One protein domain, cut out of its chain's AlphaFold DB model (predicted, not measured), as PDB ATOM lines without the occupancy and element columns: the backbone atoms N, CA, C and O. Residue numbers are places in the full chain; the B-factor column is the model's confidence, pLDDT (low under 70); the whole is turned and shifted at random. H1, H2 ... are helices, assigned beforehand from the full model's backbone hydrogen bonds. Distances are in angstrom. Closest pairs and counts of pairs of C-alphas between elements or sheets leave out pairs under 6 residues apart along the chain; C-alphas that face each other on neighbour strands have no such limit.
ATOM      1  N   ILE A   2      -7.771  19.943 -28.749       44.69
ATOM      2  CA  ILE A   2      -7.866  19.948 -30.236       44.69
ATOM      3  C   ILE A   2      -7.287  18.657 -30.852       44.69
ATOM      4  O   ILE A   2      -7.977  17.980 -31.603       44.69
ATOM      5  N   LEU A   3      -6.071  18.260 -30.459       44.62
ATOM      6  CA  LEU A   3      -5.451  16.991 -30.877       44.62
ATOM      7  C   LEU A   3      -6.284  15.762 -30.487       44.62
ATOM      8  O   LEU A   3      -6.541  14.929 -31.336       44.62
ATOM      9  N   GLU A   4      -6.798  15.691 -29.255       44.81
ATOM     10  CA  GLU A   4      -7.693  14.597 -28.828       44.81
ATOM     11  C   GLU A   4      -9.000  14.529 -29.631       44.81
ATOM     12  O   GLU A   4      -9.513  13.437 -29.853       44.81
ATOM     13  N   VAL A   5      -9.542  15.671 -30.068       50.69
ATOM     14  CA  VAL A   5     -10.731  15.725 -30.936       50.69
ATOM     15  C   VAL A   5     -10.405  15.204 -32.342       50.69
ATOM     16  O   VAL A   5     -11.242  14.541 -32.951       50.69
ATOM     17  N   PHE A   6      -9.186  15.432 -32.838       53.38
ATOM     18  CA  PHE A   6      -8.739  14.915 -34.135       53.38
ATOM     19  C   PHE A   6      -8.297  13.442 -34.086       53.38
ATOM     20  O   PHE A   6      -8.639  12.677 -34.985       53.38
ATOM     21  N   GLU A   7      -7.600  13.019 -33.030       49.62
ATOM     22  CA  GLU A   7      -7.092  11.653 -32.841       49.62
ATOM     23  C   GLU A   7      -8.199  10.649 -32.483       49.62
ATOM     24  O   GLU A   7      -8.115   9.487 -32.876       49.62
ATOM     25  N   ARG A   8      -9.266  11.066 -31.778       46.75
ATOM     26  CA  ARG A   8     -10.377  10.168 -31.383       46.75
ATOM     27  C   ARG A   8     -11.460   9.975 -32.449       46.75
ATOM     28  O   ARG A   8     -12.392   9.203 -32.235       46.75
ATOM     29  N   GLY A   9     -11.301  10.592 -33.616       48.88
ATOM     30  CA  GLY A   9     -12.103  10.303 -34.797       48.88
ATOM     31  C   GLY A   9     -13.366  11.156 -34.944       48.88
ATOM     32  O   GLY A   9     -14.222  11.220 -34.066       48.88
ATOM     33  N   ARG A  10     -13.512  11.690 -36.166       43.12
ATOM     34  CA  ARG A  10     -14.731  12.252 -36.782       43.12
ATOM     35  C   ARG A  10     -15.120  13.697 -36.467       43.12
ATOM     36  O   ARG A  10     -16.308  13.979 -36.404       43.12
ATOM     37  N   TYR A  11     -14.188  14.643 -36.407       45.97
ATOM     38  CA  TYR A  11     -14.550  16.023 -36.767       45.97
ATOM     39  C   TYR A  11     -13.374  16.749 -37.423       45.97
ATOM     40  O   TYR A  11     -12.716  17.595 -36.831       45.97
ATOM     41  N   PHE A  12     -13.126  16.426 -38.692       46.38
ATOM     42  CA  PHE A  12     -12.717  17.476 -39.617       46.38
ATOM     43  C   PHE A  12     -14.019  18.178 -40.030       46.38
ATOM     44  O   PHE A  12     -14.948  17.469 -40.436       46.38
ATOM     45  N   PRO A  13     -14.175  19.509 -39.869       45.78
ATOM     46  CA  PRO A  13     -15.356  20.186 -40.388       45.78
ATOM     47  C   PRO A  13     -15.538  19.776 -41.861       45.78
ATOM     48  O   PRO A  13     -14.543  19.728 -42.592       45.78
ATOM     49  N   PRO A  14     -16.762  19.418 -42.301       41.94
ATOM     50  CA  PRO A  14     -17.018  19.025 -43.684       41.94
ATOM     51  C   PRO A  14     -16.395  20.040 -44.651       41.94
ATOM     52  O   PRO A  14     -16.353  21.221 -44.301       41.94
ATOM     53  N   PRO A  15     -16.007  19.658 -45.882       44.22
ATOM     54  CA  PRO A  15     -15.361  20.561 -46.847       44.22
ATOM     55  C   PRO A  15     -16.067  21.921 -47.007       44.22
ATOM     56  O   PRO A  15     -15.430  22.944 -47.232       44.22
ATOM     57  N   ARG A  16     -17.393  21.947 -46.806       37.72
ATOM     58  CA  ARG A  16     -18.244  23.146 -46.837       37.72
ATOM     59  C   ARG A  16     -17.990  24.167 -45.714       37.72
ATOM     60  O   ARG A  16     -18.249  25.338 -45.940       37.72
ATOM     61  N   TYR A  17     -17.507  23.748 -44.545       39.91
ATOM     62  CA  TYR A  17     -17.189  24.624 -43.402       39.91
ATOM     63  C   TYR A  17     -15.733  25.116 -43.406       39.91
ATOM     64  O   TYR A  17     -15.417  26.109 -42.762       39.91
ATOM     65  N   LEU A  18     -14.845  24.444 -44.145       44.44
ATOM     66  CA  LEU A  18     -13.482  24.926 -44.402       44.44
ATOM     67  C   LEU A  18     -13.451  25.973 -45.518       44.44
ATOM     68  O   LEU A  18     -12.652  26.899 -45.469       44.44
ATOM     69  N   ALA A  19     -14.376  25.873 -46.475       42.03
ATOM     70  CA  ALA A  19     -14.543  26.853 -47.544       42.03
ATOM     71  C   ALA A  19     -15.022  28.237 -47.057       42.03
ATOM     72  O   ALA A  19     -14.906  29.206 -47.801       42.03
ATOM     73  N   SER A  20     -15.575  28.340 -45.840       43.88
ATOM     74  CA  SER A  20     -16.083  29.606 -45.295       43.88
ATOM     75  C   SER A  20     -15.029  30.459 -44.588       43.88
ATOM     76  O   SER A  20     -15.259  31.656 -44.450       43.88
ATOM     77  N   ASP A  21     -13.909  29.877 -44.140       48.78
ATOM     78  CA  ASP A  21     -12.837  30.632 -43.473       48.78
ATOM     79  C   ASP A  21     -11.462  29.923 -43.590       48.78
ATOM     80  O   ASP A  21     -11.005  29.268 -42.640       48.78
ATOM     81  N   PRO A  22     -10.807  29.993 -44.769       52.09
ATOM     82  CA  PRO A  22      -9.500  29.368 -45.024       52.09
ATOM     83  C   PRO A  22      -8.378  29.895 -44.107       52.09
ATOM     84  O   PRO A  22      -7.389  29.194 -43.863       52.09
ATOM     85  N   ASP A  23      -8.556  31.080 -43.519       54.00
ATOM     86  CA  ASP A  23      -7.610  31.691 -42.579       54.00
ATOM     87  C   ASP A  23      -7.589  30.964 -41.215       54.00
ATOM     88  O   ASP A  23      -6.584  30.968 -40.499       54.00
ATOM     89  N   SER A  24      -8.673  30.261 -40.859       60.34
ATOM     90  CA  SER A  24      -8.776  29.525 -39.590       60.34
ATOM     91  C   SER A  24      -7.967  28.217 -39.579       60.34
ATOM     92  O   SER A  24      -7.327  27.890 -38.572       60.34
ATOM     93  N   LEU A  25      -7.943  27.478 -40.699       65.94
ATOM     94  CA  LEU A  25      -7.206  26.214 -40.830       65.94
ATOM     95  C   LEU A  25      -5.705  26.461 -41.015       65.94
ATOM     96  O   LEU A  25      -4.894  25.812 -40.356       65.94
ATOM     97  N   THR A  26      -5.330  27.416 -41.866       64.50
ATOM     98  CA  THR A  26      -3.930  27.831 -42.082       64.50
ATOM     99  C   THR A  26      -3.278  28.284 -40.771       64.50
ATOM    100  O   THR A  26      -2.186  27.821 -40.426       64.50
ATOM    101  N   GLY A  27      -3.981  29.097 -39.974       63.75
ATOM    102  CA  GLY A  27      -3.536  29.509 -38.642       63.75
ATOM    103  C   GLY A  27      -3.451  28.362 -37.625       63.75
ATOM    104  O   GLY A  27      -2.552  28.348 -36.781       63.75
ATOM    105  N   ALA A  28      -4.347  27.370 -37.701       67.62
ATOM    106  CA  ALA A  28      -4.296  26.180 -36.849       67.62
ATOM    107  C   ALA A  28      -3.124  25.251 -37.208       67.62
ATOM    108  O   ALA A  28      -2.451  24.758 -36.303       67.62
ATOM    109  N   ILE A  29      -2.836  25.067 -38.501       68.94
ATOM    110  CA  ILE A  29      -1.692  24.282 -38.998       68.94
ATOM    111  C   ILE A  29      -0.367  24.909 -38.553       68.94
ATOM    112  O   ILE A  29       0.522  24.192 -38.100       68.94
ATOM    113  N   GLY A  30      -0.248  26.240 -38.597       62.78
ATOM    114  CA  GLY A  30       0.940  26.938 -38.091       62.78
ATOM    115  C   GLY A  30       1.207  26.698 -36.598       62.78
ATOM    116  O   GLY A  30       2.361  26.675 -36.178       62.78
ATOM    117  N   ARG A  31       0.151  26.466 -35.802       66.75
ATOM    118  CA  ARG A  31       0.243  26.142 -34.364       66.75
ATOM    119  C   ARG A  31       0.387  24.645 -34.084       66.75
ATOM    120  O   ARG A  31       0.888  24.281 -33.032       66.75
ATOM    121  N   TYR A  32      -0.078  23.779 -34.978       71.25
ATOM    122  CA  TYR A  32      -0.009  22.327 -34.825       71.25
ATOM    123  C   TYR A  32       0.251  21.672 -36.191       71.25
ATOM    124  O   TYR A  32      -0.694  21.243 -36.856       71.25
ATOM    125  N   PRO A  33       1.531  21.544 -36.593       69.69
ATOM    126  CA  PRO A  33       1.950  20.951 -37.863       69.69
ATOM    127  C   PRO A  33       1.276  19.613 -38.226       69.69
ATOM    128  O   PRO A  33       0.841  19.489 -39.370       69.69
ATOM    129  N   PRO A  34       1.080  18.653 -37.288       74.38
ATOM    130  CA  PRO A  34       0.454  17.361 -37.604       74.38
ATOM    131  C   PRO A  34      -0.998  17.447 -38.100       74.38
ATOM    132  O   PRO A  34      -1.521  16.485 -38.667       74.38
ATOM    133  N   LEU A  35      -1.671  18.589 -37.906       75.75
ATOM    134  CA  LEU A  35      -3.016  18.807 -38.438       75.75
ATOM    135  C   LEU A  35      -3.045  18.791 -39.966       75.75
ATOM    136  O   LEU A  35      -4.074  18.432 -40.528       75.75
ATOM    137  N   LEU A  36      -1.943  19.143 -40.636       78.25
ATOM    138  CA  LEU A  36      -1.874  19.145 -42.094       78.25
ATOM    139  C   LEU A  36      -2.012  17.728 -42.660       78.25
ATOM    140  O   LEU A  36      -2.881  17.484 -43.497       78.25
ATOM    141  N   THR A  37      -1.209  16.777 -42.178       76.62
ATOM    142  CA  THR A  37      -1.299  15.382 -42.635       76.62
ATOM    143  C   THR A  37      -2.665  14.775 -42.314       76.62
ATOM    144  O   THR A  37      -3.251  14.105 -43.165       76.62
ATOM    145  N   LEU A  38      -3.226  15.063 -41.135       75.06
ATOM    146  CA  LEU A  38      -4.577  14.622 -40.777       75.06
ATOM    147  C   LEU A  38      -5.651  15.233 -41.693       75.06
ATOM    148  O   LEU A  38      -6.577  14.528 -42.095       75.06
ATOM    149  N   ALA A  39      -5.533  16.510 -42.062       75.19
ATOM    150  CA  ALA A  39      -6.442  17.166 -43.005       75.19
ATOM    151  C   ALA A  39      -6.432  16.470 -44.369       75.19
ATOM    152  O   ALA A  39      -7.485  16.146 -44.923       75.19
ATOM    153  N   LEU A  40      -5.230  16.202 -44.884       76.12
ATOM    154  CA  LEU A  40      -5.013  15.576 -46.187       76.12
ATOM    155  C   LEU A  40      -5.532  14.135 -46.222       76.12
ATOM    156  O   LEU A  40      -6.206  13.750 -47.176       76.12
ATOM    157  N   GLN A  41      -5.299  13.357 -45.159       76.69
ATOM    158  CA  GLN A  41      -5.847  12.002 -45.018       76.69
ATOM    159  C   GLN A  41      -7.382  11.987 -44.993       76.69
ATOM    160  O   GLN A  41      -7.995  11.052 -45.502       76.69
ATOM    161  N   ASN A  42      -8.005  13.037 -44.451       74.56
ATOM    162  CA  ASN A  42      -9.460  13.203 -44.418       74.56
ATOM    163  C   ASN A  42     -10.034  13.890 -45.676       74.56
ATOM    164  O   ASN A  42     -11.215  14.239 -45.702       74.56
ATOM    165  N   GLY A  43      -9.231  14.064 -46.731       70.06
ATOM    166  CA  GLY A  43      -9.693  14.527 -48.041       70.06
ATOM    167  C   GLY A  43      -9.690  16.043 -48.250       70.06
ATOM    168  O   GLY A  43     -10.189  16.498 -49.281       70.06
ATOM    169  N   TRP A  44      -9.128  16.834 -47.329       76.44
ATOM    170  CA  TRP A  44      -8.867  18.251 -47.595       76.44
ATOM    171  C   TRP A  44      -7.809  18.400 -48.695       76.44
ATOM    172  O   TRP A  44      -6.865  17.614 -48.779       76.44
ATOM    173  N   ARG A  45      -7.957  19.416 -49.544       72.44
ATOM    174  CA  ARG A  45      -6.967  19.828 -50.546       72.44
ATOM    175  C   ARG A  45      -6.968  21.348 -50.612       72.44
ATOM    176  O   ARG A  45      -8.027  21.951 -50.457       72.44
ATOM    177  N   ALA A  46      -5.808  21.941 -50.878       70.88
ATOM    178  CA  ALA A  46      -5.735  23.364 -51.181       70.88
ATOM    179  C   ALA A  46      -6.578  23.654 -52.436       70.88
ATOM    180  O   ALA A  46      -6.440  22.965 -53.447       70.88
ATOM    181  N   GLY A  47      -7.462  24.648 -52.366       67.56
ATOM    182  CA  GLY A  47      -8.299  25.073 -53.488       67.56
ATOM    183  C   GLY A  47      -7.548  25.940 -54.503       67.56
ATOM    184  O   GLY A  47      -8.024  26.131 -55.620       67.56
ATOM    185  N   SER A  48      -6.374  26.463 -54.132       75.62
ATOM    186  CA  SER A  48      -5.494  27.238 -55.009       75.62
ATOM    187  C   SER A  48      -4.020  27.119 -54.607       75.62
ATOM    188  O   SER A  48      -3.687  26.805 -53.462       75.62
ATOM    189  N   GLN A  49      -3.118  27.475 -55.525       79.06
ATOM    190  CA  GLN A  49      -1.683  27.568 -55.240       79.06
ATOM    191  C   GLN A  49      -1.357  28.633 -54.172       79.06
ATOM    192  O   GLN A  49      -0.395  28.482 -53.422       79.06
ATOM    193  N   SER A  50      -2.160  29.699 -54.066       77.94
ATOM    194  CA  SER A  50      -1.993  30.723 -53.023       77.94
ATOM    195  C   SER A  50      -2.304  30.171 -51.632       77.94
ATOM    196  O   SER A  50      -1.564  30.436 -50.691       77.94
ATOM    197  N   GLU A  51      -3.362  29.370 -51.509       76.00
ATOM    198  CA  GLU A  51      -3.733  28.706 -50.256       76.00
ATOM    199  C   GLU A  51      -2.678  27.665 -49.853       76.00
ATOM    200  O   GLU A  51      -2.254  27.628 -48.699       76.00
ATOM    201  N   GLY A  52      -2.168  26.889 -50.817       78.94
ATOM    202  CA  GLY A  52      -1.048  25.975 -50.586       78.94
ATOM    203  C   GLY A  52       0.218  26.696 -50.103       78.94
ATOM    204  O   GLY A  52       0.848  26.263 -49.137       78.94
ATOM    205  N   ASN A  53       0.552  27.840 -50.711       82.44
ATOM    206  CA  ASN A  53       1.668  28.683 -50.277       82.44
ATOM    207  C   ASN A  53       1.475  29.219 -48.853       82.44
ATOM    208  O   ASN A  53       2.436  29.213 -48.089       82.44
ATOM    209  N   GLU A  54       0.270  29.658 -48.482       81.56
ATOM    210  CA  GLU A  54      -0.005  30.174 -47.136       81.56
ATOM    211  C   GLU A  54       0.081  29.069 -46.076       81.56
ATOM    212  O   GLU A  54       0.689  29.272 -45.029       81.56
ATOM    213  N   VAL A  55      -0.413  27.860 -46.362       81.06
ATOM    214  CA  VAL A  55      -0.244  26.698 -45.469       81.06
ATOM    215  C   VAL A  55       1.236  26.390 -45.235       81.06
ATOM    216  O   VAL A  55       1.671  26.252 -44.089       81.06
ATOM    217  N   VAL A  56       2.032  26.316 -46.307       85.88
ATOM    218  CA  VAL A  56       3.479  26.063 -46.207       85.88
ATOM    219  C   VAL A  56       4.183  27.215 -45.481       85.88
ATOM    220  O   VAL A  56       5.065  26.981 -44.654       85.88
ATOM    221  N   ARG A  57       3.764  28.460 -45.727       84.62
ATOM    222  CA  ARG A  57       4.258  29.651 -45.031       84.62
ATOM    223  C   ARG A  57       3.972  29.585 -43.533       84.62
ATOM    224  O   ARG A  57       4.887  29.823 -42.751       84.62
ATOM    225  N   GLN A  58       2.762  29.225 -43.114       80.81
ATOM    226  CA  GLN A  58       2.403  29.089 -41.699       80.81
ATOM    227  C   GLN A  58       3.143  27.931 -41.024       80.81
ATOM    228  O   GLN A  58       3.616  28.086 -39.901       80.81
ATOM    229  N   LEU A  59       3.340  26.809 -41.718       81.56
ATOM    230  CA  LEU A  59       4.133  25.685 -41.213       81.56
ATOM    231  C   LEU A  59       5.597  26.080 -40.942       81.56
ATOM    232  O   LEU A  59       6.201  25.640 -39.965       81.56
ATOM    233  N   LEU A  60       6.170  26.930 -41.802       82.50
ATOM    234  CA  LEU A  60       7.561  27.377 -41.703       82.50
ATOM    235  C   LEU A  60       7.750  28.596 -40.777       82.50
ATOM    236  O   LEU A  60       8.758  28.664 -40.071       82.50
ATOM    237  N   LEU A  61       6.806  29.549 -40.752       76.62
ATOM    238  CA  LEU A  61       6.905  30.827 -40.021       76.62
ATOM    239  C   LEU A  61       6.099  30.896 -38.717       76.62
ATOM    240  O   LEU A  61       6.402  31.762 -37.892       76.62
ATOM    241  N   GLY A  62       5.073  30.056 -38.552       65.62
ATOM    242  CA  GLY A  62       4.118  30.065 -37.434       65.62
ATOM    243  C   GLY A  62       4.606  29.354 -36.167       65.62
ATOM    244  O   GLY A  62       3.942  29.391 -35.136       65.62
ATOM    245  N   THR A  63       5.806  28.773 -36.208       58.00
ATOM    246  CA  THR A  63       6.397  27.956 -35.133       58.00
ATOM    247  C   THR A  63       6.965  28.750 -33.951       58.00
ATOM    248  O   THR A  63       7.558  28.163 -33.051       58.00
ATOM    249  N   GLU A  64       6.764  30.071 -33.894       50.62
ATOM    250  CA  GLU A  64       7.335  30.939 -32.847       50.62
ATOM    251  C   GLU A  64       6.831  30.624 -31.423       50.62
ATOM    252  O   GLU A  64       7.397  31.136 -30.458       50.62
ATOM    253  N   HIS A  65       5.802  29.781 -31.259       44.12
ATOM    254  CA  HIS A  65       5.195  29.454 -29.959       44.12
ATOM    255  C   HIS A  65       5.125  27.957 -29.631       44.12
ATOM    256  O   HIS A  65       4.541  27.576 -28.618       44.12
ATOM    257  N   THR A  66       5.724  27.094 -30.451       49.91
ATOM    258  CA  THR A  66       5.630  25.638 -30.283       49.91
ATOM    259  C   THR A  66       6.992  24.993 -30.457       49.91
ATOM    260  O   THR A  66       7.654  25.200 -31.470       49.91
ATOM    261  N   SER A  67       7.385  24.166 -29.489       50.75
ATOM    262  CA  SER A  67       8.650  23.423 -29.397       50.75
ATOM    263  C   SER A  67       8.819  22.318 -30.457       50.75
ATOM    264  O   SER A  67       9.384  21.259 -30.178       50.75
ATOM    265  N   HIS A  68       8.280  22.499 -31.662       59.97
ATOM    266  CA  HIS A  68       8.349  21.499 -32.719       59.97
ATOM    267  C   HIS A  68       9.743  21.468 -33.334       59.97
ATOM    268  O   HIS A  68      10.246  22.482 -33.815       59.97
ATOM    269  N   GLN A  69      10.360  20.285 -33.317       72.88
ATOM    270  CA  GLN A  69      11.685  20.070 -33.881       72.88
ATOM    271  C   GLN A  69      11.656  20.145 -35.420       72.88
ATOM    272  O   GLN A  69      10.655  19.757 -36.028       72.88
ATOM    273  N   PRO A  70      12.752  20.587 -36.067       79.88
ATOM    274  CA  PRO A  70      12.862  20.677 -37.526       79.88
ATOM    275  C   PRO A  70      12.455  19.396 -38.270       79.88
ATOM    276  O   PRO A  70      11.831  19.469 -39.324       79.88
ATOM    277  N   ASP A  71      12.742  18.224 -37.699       82.50
ATOM    278  CA  ASP A  71      12.426  16.924 -38.305       82.50
ATOM    279  C   ASP A  71      10.925  16.665 -38.453       82.50
ATOM    280  O   ASP A  71      10.499  16.035 -39.422       82.50
ATOM    281  N   ALA A  72      10.108  17.187 -37.532       81.44
ATOM    282  CA  ALA A  72       8.658  17.090 -37.644       81.44
ATOM    283  C   ALA A  72       8.153  17.904 -38.844       81.44
ATOM    284  O   ALA A  72       7.344  17.413 -39.622       81.44
ATOM    285  N   ILE A  73       8.693  19.109 -39.047       83.88
ATOM    286  CA  ILE A  73       8.333  19.982 -40.174       83.88
ATOM    287  C   ILE A  73       8.723  19.330 -41.506       83.88
ATOM    288  O   ILE A  73       7.928  19.329 -42.443       83.88
ATOM    289  N   VAL A  74       9.924  18.742 -41.586       86.88
ATOM    290  CA  VAL A  74      10.378  18.006 -42.779       86.88
ATOM    291  C   VAL A  74       9.431  16.848 -43.085       86.88
ATOM    292  O   VAL A  74       8.951  16.744 -44.210       86.88
ATOM    293  N   LYS A  75       9.098  16.023 -42.084       85.50
ATOM    294  CA  LYS A  75       8.181  14.889 -42.255       85.50
ATOM    295  C   LYS A  75       6.810  15.331 -42.772       85.50
ATOM    296  O   LYS A  75       6.318  14.738 -43.729       85.50
ATOM    297  N   GLU A  76       6.223  16.367 -42.175       84.62
ATOM    298  CA  GLU A  76       4.919  16.899 -42.592       84.62
ATOM    299  C   GLU A  76       4.959  17.450 -44.024       84.62
ATOM    300  O   GLU A  76       4.062  17.163 -44.811       84.62
ATOM    301  N   LEU A  77       6.016  18.174 -44.416       85.44
ATOM    302  CA  LEU A  77       6.162  18.683 -45.788       85.44
ATOM    303  C   LEU A  77       6.329  17.561 -46.815       85.44
ATOM    304  O   LEU A  77       5.719  17.609 -47.885       85.44
ATOM    305  N   THR A  78       7.139  16.550 -46.507       84.62
ATOM    306  CA  THR A  78       7.354  15.411 -47.405       84.62
ATOM    307  C   THR A  78       6.074  14.587 -47.557       84.62
ATOM    308  O   THR A  78       5.729  14.196 -48.672       84.62
ATOM    309  N   GLN A  79       5.320  14.380 -46.470       84.00
ATOM    310  CA  GLN A  79       4.014  13.719 -46.522       84.00
ATOM    311  C   GLN A  79       2.993  14.558 -47.296       84.00
ATOM    312  O   GLN A  79       2.335  14.033 -48.191       84.00
ATOM    313  N   ALA A  80       2.908  15.863 -47.038       81.31
ATOM    314  CA  ALA A  80       1.972  16.753 -47.717       81.31
ATOM    315  C   ALA A  80       2.167  16.782 -49.241       81.31
ATOM    316  O   ALA A  80       1.190  16.718 -49.990       81.31
ATOM    317  N   ARG A  81       3.424  16.784 -49.705       79.75
ATOM    318  CA  ARG A  81       3.763  16.708 -51.136       79.75
ATOM    319  C   ARG A  81       3.324  15.410 -51.803       79.75
ATOM    320  O   ARG A  81       3.008  15.427 -52.988       79.75
ATOM    321  N   ALA A  82       3.294  14.299 -51.066       79.75
ATOM    322  CA  ALA A  82       2.800  13.030 -51.597       79.75
ATOM    323  C   ALA A  82       1.283  13.067 -51.866       79.75
ATOM    324  O   ALA A  82       0.804  12.374 -52.759       79.75
ATOM    325  N   TYR A  83       0.534  13.890 -51.122       76.88
ATOM    326  CA  TYR A  83      -0.916  14.037 -51.282       76.88
ATOM    327  C   TYR A  83      -1.323  15.169 -52.238       76.88
ATOM    328  O   TYR A  83      -2.370  15.062 -52.878       76.88
ATOM    329  N   SER A  84      -0.536  16.247 -52.344       76.44
ATOM    330  CA  SER A  84      -0.819  17.373 -53.243       76.44
ATOM    331  C   SER A  84       0.448  18.042 -53.781       76.44
ATOM    332  O   SER A  84       1.318  18.468 -53.021       76.44
ATOM    333  N   ALA A  85       0.507  18.222 -55.105       73.75
ATOM    334  CA  ALA A  85       1.590  18.935 -55.786       73.75
ATOM    335  C   ALA A  85       1.616  20.447 -55.473       73.75
ATOM    336  O   ALA A  85       2.661  21.087 -55.620       73.75
ATOM    337  N   ASP A  86       0.492  21.004 -55.013       74.81
ATOM    338  CA  ASP A  86       0.352  22.427 -54.675       74.81
ATOM    339  C   ASP A  86       0.973  22.773 -53.311       74.81
ATOM    340  O   ASP A  86       1.249  23.938 -53.029       74.81
ATOM    341  N   LEU A  87       1.266  21.766 -52.477       77.94
ATOM    342  CA  LEU A  87       1.892  21.911 -51.156       77.94
ATOM    343  C   LEU A  87       3.421  21.792 -51.234       77.94
ATOM    344  O   LEU A  87       4.062  21.051 -50.487       77.94
ATOM    345  N   LYS A  88       4.023  22.536 -52.166       83.12
ATOM    346  CA  LYS A  88       5.481  22.651 -52.314       83.12
ATOM    347  C   LYS A  88       5.988  23.983 -51.773       83.12
ATOM    348  O   LYS A  88       5.276  24.982 -51.761       83.12
ATOM    349  N   VAL A  89       7.254  24.009 -51.357       85.06
ATOM    350  CA  VAL A  89       7.906  25.257 -50.936       85.06
ATOM    351  C   VAL A  89       8.145  26.100 -52.184       85.06
ATOM    352  O   VAL A  89       8.916  25.707 -53.056       85.06
ATOM    353  N   SER A  90       7.460  27.237 -52.290       87.50
ATOM    354  CA  SER A  90       7.681  28.191 -53.375       87.50
ATOM    355  C   SER A  90       8.829  29.148 -53.058       87.50
ATOM    356  O   SER A  90       9.189  29.360 -51.899       87.50
ATOM    357  N   VAL A  91       9.373  29.771 -54.108       86.31
ATOM    358  CA  VAL A  91      10.403  30.817 -53.994       86.31
ATOM    359  C   VAL A  91       9.936  31.945 -53.072       86.31
ATOM    360  O   VAL A  91      10.689  32.354 -52.199       86.31
ATOM    361  N   LYS A  92       8.676  32.388 -53.201       86.31
ATOM    362  CA  LYS A  92       8.096  33.450 -52.365       86.31
ATOM    363  C   LYS A  92       8.157  33.100 -50.877       86.31
ATOM    364  O   LYS A  92       8.689  33.874 -50.090       86.31
ATOM    365  N   VAL A  93       7.701  31.900 -50.509       87.62
ATOM    366  CA  VAL A  93       7.706  31.441 -49.111       87.62
ATOM    367  C   VAL A  93       9.132  31.290 -48.570       87.62
ATOM    368  O   VAL A  93       9.391  31.627 -47.415       87.62
ATOM    369  N   ALA A  94      10.071  30.821 -49.397       87.50
ATOM    370  CA  ALA A  94      11.479  30.754 -49.019       87.50
ATOM    371  C   ALA A  94      12.074  32.157 -48.791       87.50
ATOM    372  O   ALA A  94      12.715  32.369 -47.763       87.50
ATOM    373  N   CYS A  95      11.811  33.126 -49.677       86.69
ATOM    374  CA  CYS A  95      12.219  34.523 -49.490       86.69
ATOM    375  C   CYS A  95      11.667  35.095 -48.179       86.69
ATOM    376  O   CYS A  95      12.439  35.596 -47.365       86.69
ATOM    377  N   ASP A  96      10.363  34.942 -47.936       86.06
ATOM    378  CA  ASP A  96       9.691  35.421 -46.724       86.06
ATOM    379  C   ASP A  96      10.324  34.855 -45.443       86.06
ATOM    380  O   ASP A  96      10.482  35.560 -44.443       86.06
ATOM    381  N   LEU A  97      10.715  33.578 -45.462       87.50
ATOM    382  CA  LEU A  97      11.381  32.915 -44.345       87.50
ATOM    383  C   LEU A  97      12.788  33.453 -44.095       87.50
ATOM    384  O   LEU A  97      13.128  33.735 -42.943       87.50
ATOM    385  N   ILE A  98      13.590  33.628 -45.149       87.00
ATOM    386  CA  ILE A  98      14.927  34.221 -45.030       87.00
ATOM    387  C   ILE A  98      14.817  35.674 -44.557       87.00
ATOM    388  O   ILE A  98      15.517  36.067 -43.626       87.00
ATOM    389  N   GLU A  99      13.899  36.464 -45.110       83.94
ATOM    390  CA  GLU A  99      13.660  37.844 -44.686       83.94
ATOM    391  C   GLU A  99      13.172  37.938 -43.238       83.94
ATOM    392  O   GLU A  99      13.685  38.768 -42.481       83.94
ATOM    393  N   LYS A 100      12.242  37.074 -42.804       81.62
ATOM    394  CA  LYS A 100      11.773  37.015 -41.407       81.62
ATOM    395  C   LYS A 100      12.916  36.655 -40.459       81.62
ATOM    396  O   LYS A 100      13.109  37.327 -39.448       81.62
ATOM    397  N   MET A 101      13.721  35.651 -40.808       82.19
ATOM    398  CA  MET A 101      14.914  35.276 -40.045       82.19
ATOM    399  C   MET A 101      15.881  36.463 -39.921       82.19
ATOM    400  O   MET A 101      16.371  36.771 -38.837       82.19
ATOM    401  N   LEU A 102      16.109  37.179 -41.019       77.56
ATOM    402  CA  LEU A 102      17.014  38.317 -41.082       77.56
ATOM    403  C   LEU A 102      16.458  39.586 -40.403       77.56
ATOM    404  O   LEU A 102      17.250  40.455 -40.038       77.56
ATOM    405  N   SER A 103      15.142  39.742 -40.262       71.62
ATOM    406  CA  SER A 103      14.475  40.950 -39.736       71.62
ATOM    407  C   SER A 103      14.031  40.854 -38.276       71.62
ATOM    408  O   SER A 103      13.554  41.854 -37.737       71.62
ATOM    409  N   LYS A 104      14.179  39.689 -37.629       62.06
ATOM    410  CA  LYS A 104      13.663  39.430 -36.277       62.06
ATOM    411  C   LYS A 104      14.226  40.430 -35.251       62.06
ATOM    412  O   LYS A 104      15.317  40.246 -34.710       62.06
ATOM    413  N   LYS A 105      13.444  41.477 -34.961       52.47
ATOM    414  CA  LYS A 105      13.636  42.375 -33.817       52.47
ATOM    415  C   LYS A 105      13.357  41.570 -32.556       52.47
ATOM    416  O   LYS A 105      12.228  41.135 -32.340       52.47
ATOM    417  N   ARG A 106      14.374  41.356 -31.726       53.06
ATOM    418  CA  ARG A 106      14.155  40.766 -30.400       53.06
ATOM    419  C   ARG A 106      13.369  41.738 -29.525       53.06
ATOM    420  O   ARG A 106      13.606  42.947 -29.572       53.06
ATOM    421  N   ARG A 116      27.639  32.670 -27.754       40.00
ATOM    422  CA  ARG A 116      27.084  31.341 -27.482       40.00
ATOM    423  C   ARG A 116      25.567  31.303 -27.357       40.00
ATOM    424  O   ARG A 116      25.010  30.216 -27.484       40.00
ATOM    425  N   GLY A 117      24.914  32.439 -27.101       44.12
ATOM    426  CA  GLY A 117      23.462  32.515 -27.166       44.12
ATOM    427  C   GLY A 117      23.053  32.207 -28.597       44.12
ATOM    428  O   GLY A 117      23.160  33.085 -29.458       44.12
ATOM    429  N   GLN A 118      22.664  30.955 -28.863       46.78
ATOM    430  CA  GLN A 118      22.072  30.562 -30.131       46.78
ATOM    431  C   GLN A 118      21.011  31.616 -30.421       46.78
ATOM    432  O   GLN A 118      20.081  31.818 -29.641       46.78
ATOM    433  N   VAL A 119      21.196  32.386 -31.492       52.69
ATOM    434  CA  VAL A 119      20.027  33.044 -32.050       52.69
ATOM    435  C   VAL A 119      19.174  31.873 -32.474       52.69
ATOM    436  O   VAL A 119      19.647  31.086 -33.288       52.69
ATOM    437  N   GLU A 120      18.027  31.686 -31.822       60.06
ATOM    438  CA  GLU A 120      17.080  30.646 -32.199       60.06
ATOM    439  C   GLU A 120      16.753  30.867 -33.671       60.06
ATOM    440  O   GLU A 120      15.997  31.767 -34.052       60.06
ATOM    441  N   VAL A 121      17.448  30.104 -34.510       70.81
ATOM    442  CA  VAL A 121      17.190  30.039 -35.932       70.81
ATOM    443  C   VAL A 121      15.816  29.409 -36.047       70.81
ATOM    444  O   VAL A 121      15.521  28.437 -35.352       70.81
ATOM    445  N   LEU A 122      14.957  29.984 -36.883       77.88
ATOM    446  CA  LEU A 122      13.607  29.462 -37.053       77.88
ATOM    447  C   LEU A 122      13.691  27.979 -37.442       77.88
ATOM    448  O   LEU A 122      14.393  27.632 -38.391       77.88
ATOM    449  N   ASN A 123      12.962  27.105 -36.742       79.75
ATOM    450  CA  ASN A 123      12.958  25.668 -37.044       79.75
ATOM    451  C   ASN A 123      12.531  25.396 -38.495       79.75
ATOM    452  O   ASN A 123      13.045  24.472 -39.123       79.75
ATOM    453  N   GLY A 124      11.675  26.258 -39.059       83.62
ATOM    454  CA  GLY A 124      11.342  26.249 -40.483       83.62
ATOM    455  C   GLY A 124      12.553  26.464 -41.397       83.62
ATOM    456  O   GLY A 124      12.675  25.773 -42.404       83.62
ATOM    457  N   TYR A 125      13.497  27.344 -41.041       87.88
ATOM    458  CA  TYR A 125      14.740  27.514 -41.807       87.88
ATOM    459  C   TYR A 125      15.585  26.235 -41.785       87.88
ATOM    460  O   TYR A 125      16.024  25.757 -42.829       87.88
ATOM    461  N   VAL A 126      15.753  25.631 -40.605       87.19
ATOM    462  CA  VAL A 126      16.503  24.373 -40.465       87.19
ATOM    463  C   VAL A 126      15.863  23.260 -41.306       87.19
ATOM    464  O   VAL A 126      16.573  22.507 -41.973       87.19
ATOM    465  N   ALA A 127      14.529  23.196 -41.333       87.94
ATOM    466  CA  ALA A 127      13.784  22.240 -42.143       87.94
ATOM    467  C   ALA A 127      13.992  22.446 -43.656       87.94
ATOM    468  O   ALA A 127      14.254  21.474 -44.363       87.94
ATOM    469  N   ILE A 128      13.944  23.686 -44.168       90.69
ATOM    470  CA  ILE A 128      14.156  23.922 -45.610       90.69
ATOM    471  C   ILE A 128      15.600  23.647 -46.049       90.69
ATOM    472  O   ILE A 128      15.802  23.134 -47.147       90.69
ATOM    473  N   VAL A 129      16.597  23.919 -45.198       90.69
ATOM    474  CA  VAL A 129      18.004  23.588 -45.485       90.69
ATOM    475  C   VAL A 129      18.192  22.075 -45.536       90.69
ATOM    476  O   VAL A 129      18.890  21.571 -46.414       90.69
ATOM    477  N   LYS A 130      17.538  21.331 -44.635       90.81
ATOM    478  CA  LYS A 130      17.551  19.865 -44.661       90.81
ATOM    479  C   LYS A 130      16.915  19.321 -45.945       90.81
ATOM    480  O   LYS A 130      17.563  18.553 -46.648       90.81
ATOM    481  N   LEU A 131      15.733  19.814 -46.321       89.19
ATOM    482  CA  LEU A 131      15.077  19.456 -47.588       89.19
ATOM    483  C   LEU A 131      15.921  19.812 -48.822       89.19
ATOM    484  O   LEU A 131      15.892  19.086 -49.815       89.19
ATOM    485  N   HIS A 132      16.667  20.919 -48.786       91.62
ATOM    486  CA  HIS A 132      17.597  21.291 -49.853       91.62
ATOM    487  C   HIS A 132      18.757  20.293 -49.962       91.62
ATOM    488  O   HIS A 132      19.019  19.787 -51.049       91.62
ATOM    489  N   ARG A 133      19.400  19.951 -48.837       89.19
ATOM    490  CA  ARG A 133      20.498  18.966 -48.783       89.19
ATOM    491  C   ARG A 133      20.065  17.565 -49.212       89.19
ATOM    492  O   ARG A 133      20.856  16.840 -49.800       89.19
ATOM    493  N   GLU A 134      18.815  17.204 -48.943       89.75
ATOM    494  CA  GLU A 134      18.204  15.942 -49.375       89.75
ATOM    495  C   GLU A 134      17.734  15.971 -50.845       89.75
ATOM    496  O   GLU A 134      17.215  14.974 -51.340       89.75
ATOM    497  N   GLY A 135      17.886  17.098 -51.556       85.00
ATOM    498  CA  GLY A 135      17.455  17.254 -52.951       85.00
ATOM    499  C   GLY A 135      15.935  17.305 -53.138       85.00
ATOM    500  O   GLY A 135      15.441  17.251 -54.262       85.00
ATOM    501  N   GLN A 136      15.173  17.422 -52.050       85.31
ATOM    502  CA  GLN A 136      13.713  17.353 -52.060       85.31
ATOM    503  C   GLN A 136      13.045  18.722 -52.176       85.31
ATOM    504  O   GLN A 136      11.844  18.782 -52.394       85.31
ATOM    505  N   LEU A 137      13.762  19.841 -52.037       83.62
ATOM    506  CA  LEU A 137      13.123  21.160 -51.980       83.62
ATOM    507  C   LEU A 137      12.469  21.579 -53.313       83.62
ATOM    508  O   LEU A 137      11.384  22.159 -53.285       83.62
ATOM    509  N   GLY A 138      13.070  21.225 -54.455       80.88
ATOM    510  CA  GLY A 138      12.560  21.546 -55.799       80.88
ATOM    511  C   GLY A 138      12.752  23.007 -56.236       80.88
ATOM    512  O   GLY A 138      12.253  23.391 -57.290       80.88
ATOM    513  N   ILE A 139      13.462  23.810 -55.438       87.88
ATOM    514  CA  ILE A 139      13.913  25.169 -55.762       87.88
ATOM    515  C   ILE A 139      15.398  25.306 -55.412       87.88
ATOM    516  O   ILE A 139      15.885  24.635 -54.493       87.88
ATOM    517  N   ASP A 140      16.101  26.188 -56.120       88.69
ATOM    518  CA  ASP A 140      17.480  26.542 -55.793       88.69
ATOM    519  C   ASP A 140      17.506  27.517 -54.609       88.69
ATOM    520  O   ASP A 140      17.298  28.723 -54.753       88.69
ATOM    521  N   LEU A 141      17.719  26.972 -53.412       90.94
ATOM    522  CA  LEU A 141      17.754  27.762 -52.187       90.94
ATOM    523  C   LEU A 141      18.964  28.709 -52.139       90.94
ATOM    524  O   LEU A 141      18.874  29.764 -51.511       90.94
ATOM    525  N   GLU A 142      20.065  28.371 -52.815       90.44
ATOM    526  CA  GLU A 142      21.266  29.206 -52.866       90.44
ATOM    527  C   GLU A 142      20.974  30.508 -53.632       90.44
ATOM    528  O   GLU A 142      21.203  31.602 -53.108       90.44
ATOM    529  N   GLU A 143      20.358  30.419 -54.815       89.69
ATOM    530  CA  GLU A 143      19.976  31.602 -55.604       89.69
ATOM    531  C   GLU A 143      18.880  32.440 -54.913       89.69
ATOM    532  O   GLU A 143      18.875  33.672 -55.015       89.69
ATOM    533  N   VAL A 144      17.995  31.809 -54.129       89.81
ATOM    534  CA  VAL A 144      17.024  32.522 -53.278       89.81
ATOM    535  C   VAL A 144      17.733  33.349 -52.204       89.81
ATOM    536  O   VAL A 144      17.477  34.549 -52.084       89.81
ATOM    537  N   VAL A 145      18.649  32.741 -51.439       88.94
ATOM    538  CA  VAL A 145      19.409  33.452 -50.396       88.94
ATOM    539  C   VAL A 145      20.215  34.590 -51.013       88.94
ATOM    540  O   VAL A 145      20.176  35.714 -50.514       88.94
ATOM    541  N   LYS A 146      20.886  34.335 -52.136       86.69
ATOM    542  CA  LYS A 146      21.630  35.336 -52.901       86.69
ATOM    543  C   LYS A 146      20.757  36.520 -53.319       86.69
ATOM    544  O   LYS A 146      21.160  37.671 -53.138       86.69
ATOM    545  N   SER A 147      19.556  36.252 -53.829       82.81
ATOM    546  CA  SER A 147      18.595  37.278 -54.246       82.81
ATOM    547  C   SER A 147      18.121  38.128 -53.069       82.81
ATOM    548  O   SER A 147      18.203  39.356 -53.132       82.81
ATOM    549  N   VAL A 148      17.727  37.496 -51.958       84.50
ATOM    550  CA  VAL A 148      17.338  38.212 -50.732       84.50
ATOM    551  C   VAL A 148      18.495  39.074 -50.235       84.50
ATOM    552  O   VAL A 148      18.324  40.272 -50.005       84.50
ATOM    553  N   MET A 149      19.702  38.510 -50.139       82.06
ATOM    554  CA  MET A 149      20.884  39.240 -49.681       82.06
ATOM    555  C   MET A 149      21.215  40.439 -50.576       82.06
ATOM    556  O   MET A 149      21.537  41.499 -50.048       82.06
ATOM    557  N   ARG A 150      21.061  40.343 -51.903       79.00
ATOM    558  CA  ARG A 150      21.240  41.477 -52.833       79.00
ATOM    559  C   ARG A 150      20.220  42.603 -52.657       79.00
ATOM    560  O   ARG A 150      20.528  43.743 -52.998       79.00
ATOM    561  N   VAL A 151      19.042  42.319 -52.111       77.50
ATOM    562  CA  VAL A 151      18.063  43.354 -51.747       77.50
ATOM    563  C   VAL A 151      18.426  43.963 -50.395       77.50
ATOM    564  O   VAL A 151      18.446  45.184 -50.233       77.50
ATOM    565  N   VAL A 152      18.781  43.122 -49.420       71.62
ATOM    566  CA  VAL A 152      18.940  43.557 -48.029       71.62
ATOM    567  C   VAL A 152      20.359  43.983 -47.643       71.62
ATOM    568  O   VAL A 152      20.536  44.517 -46.552       71.62
ATOM    569  N   TRP A 153      21.382  43.796 -48.485       70.31
ATOM    570  CA  TRP A 153      22.787  44.022 -48.099       70.31
ATOM    571  C   TRP A 153      23.079  45.445 -47.612       70.31
ATOM    572  O   TRP A 153      23.867  45.609 -46.679       70.31
TER     573      TRP A 153
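What this domain is: This is residues 2 to 106 and 116 to 153 of the 724 residues of an uncharacterized protein of Anthracocystis flocculosa (UniProt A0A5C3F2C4). Two uneven rows of helices make an elongated body: H3, H5 and H7 stand side by side in one row, H4 and H6 in the other, with H8 tilted steeply beside H6. H9 crosses H7 at one end, and short H1 and H2 sit loosely at the other. The printed part has 143 residues, with nine named helices, H1 to H9 in chain order, and no named strand: all helix. It is compact, with a radius of gyration of the C-alphas of 15.5 A and spans of 49 by 31 by 28 A.

How they stand to each other: H1, residues 2 to 7, is close to but not clearly touching H4, residues 34 to 41 (closest C-alphas Phe 6 and Leu 38, 7.8 A). H2, residues 15 to 18, touches no helix. H3, residues 22 to 31, touches the hub H5, residues 49 to 61, at a shallow tilt of 26 degrees, the same way; the closest C-alphas, of Gly 30 and Gln 58, are 4.4 A apart. H4 touches H6, residues 70 to 83, at 13 degrees, a shallow tilt; C-alphas 37 and 80 are closest, 6.2 A. H7, residues 91 to 103, touches H5 at C-alphas 93 and 57, 5.6 A. H8, residues 123 to 133, touches residues 70 to 74 of H6 at a steep tilt of 63 degrees; C-alphas 127 and 70 are closest, 5.0 A. H9, residues 141 to 152, touches H7 at C-alphas 148 and 95, 6.4 A. Every O i to N i+4 pair is within hydrogen-bond range except in H2, too short for one.

Where its parts are: H1 begins at C-alpha 2 (-7.866, 19.948, -30.236). H6 measures 20.6 A, H7 18.0 A and H5 17.8 A. H9 ends at C-alpha 152 (18.940, 43.557, -48.029).

The domain as a whole: The C-alphas farthest apart, of Arg 10 and Trp 153, are 50.4 A apart. Residues 107 to 115 are not printed, with 16.3 A between C-alphas 106 and 116. Of the links printed whole, none is long. Mean pLDDT of the printed part is 72.1; residues 2 to 31 are among those under 70.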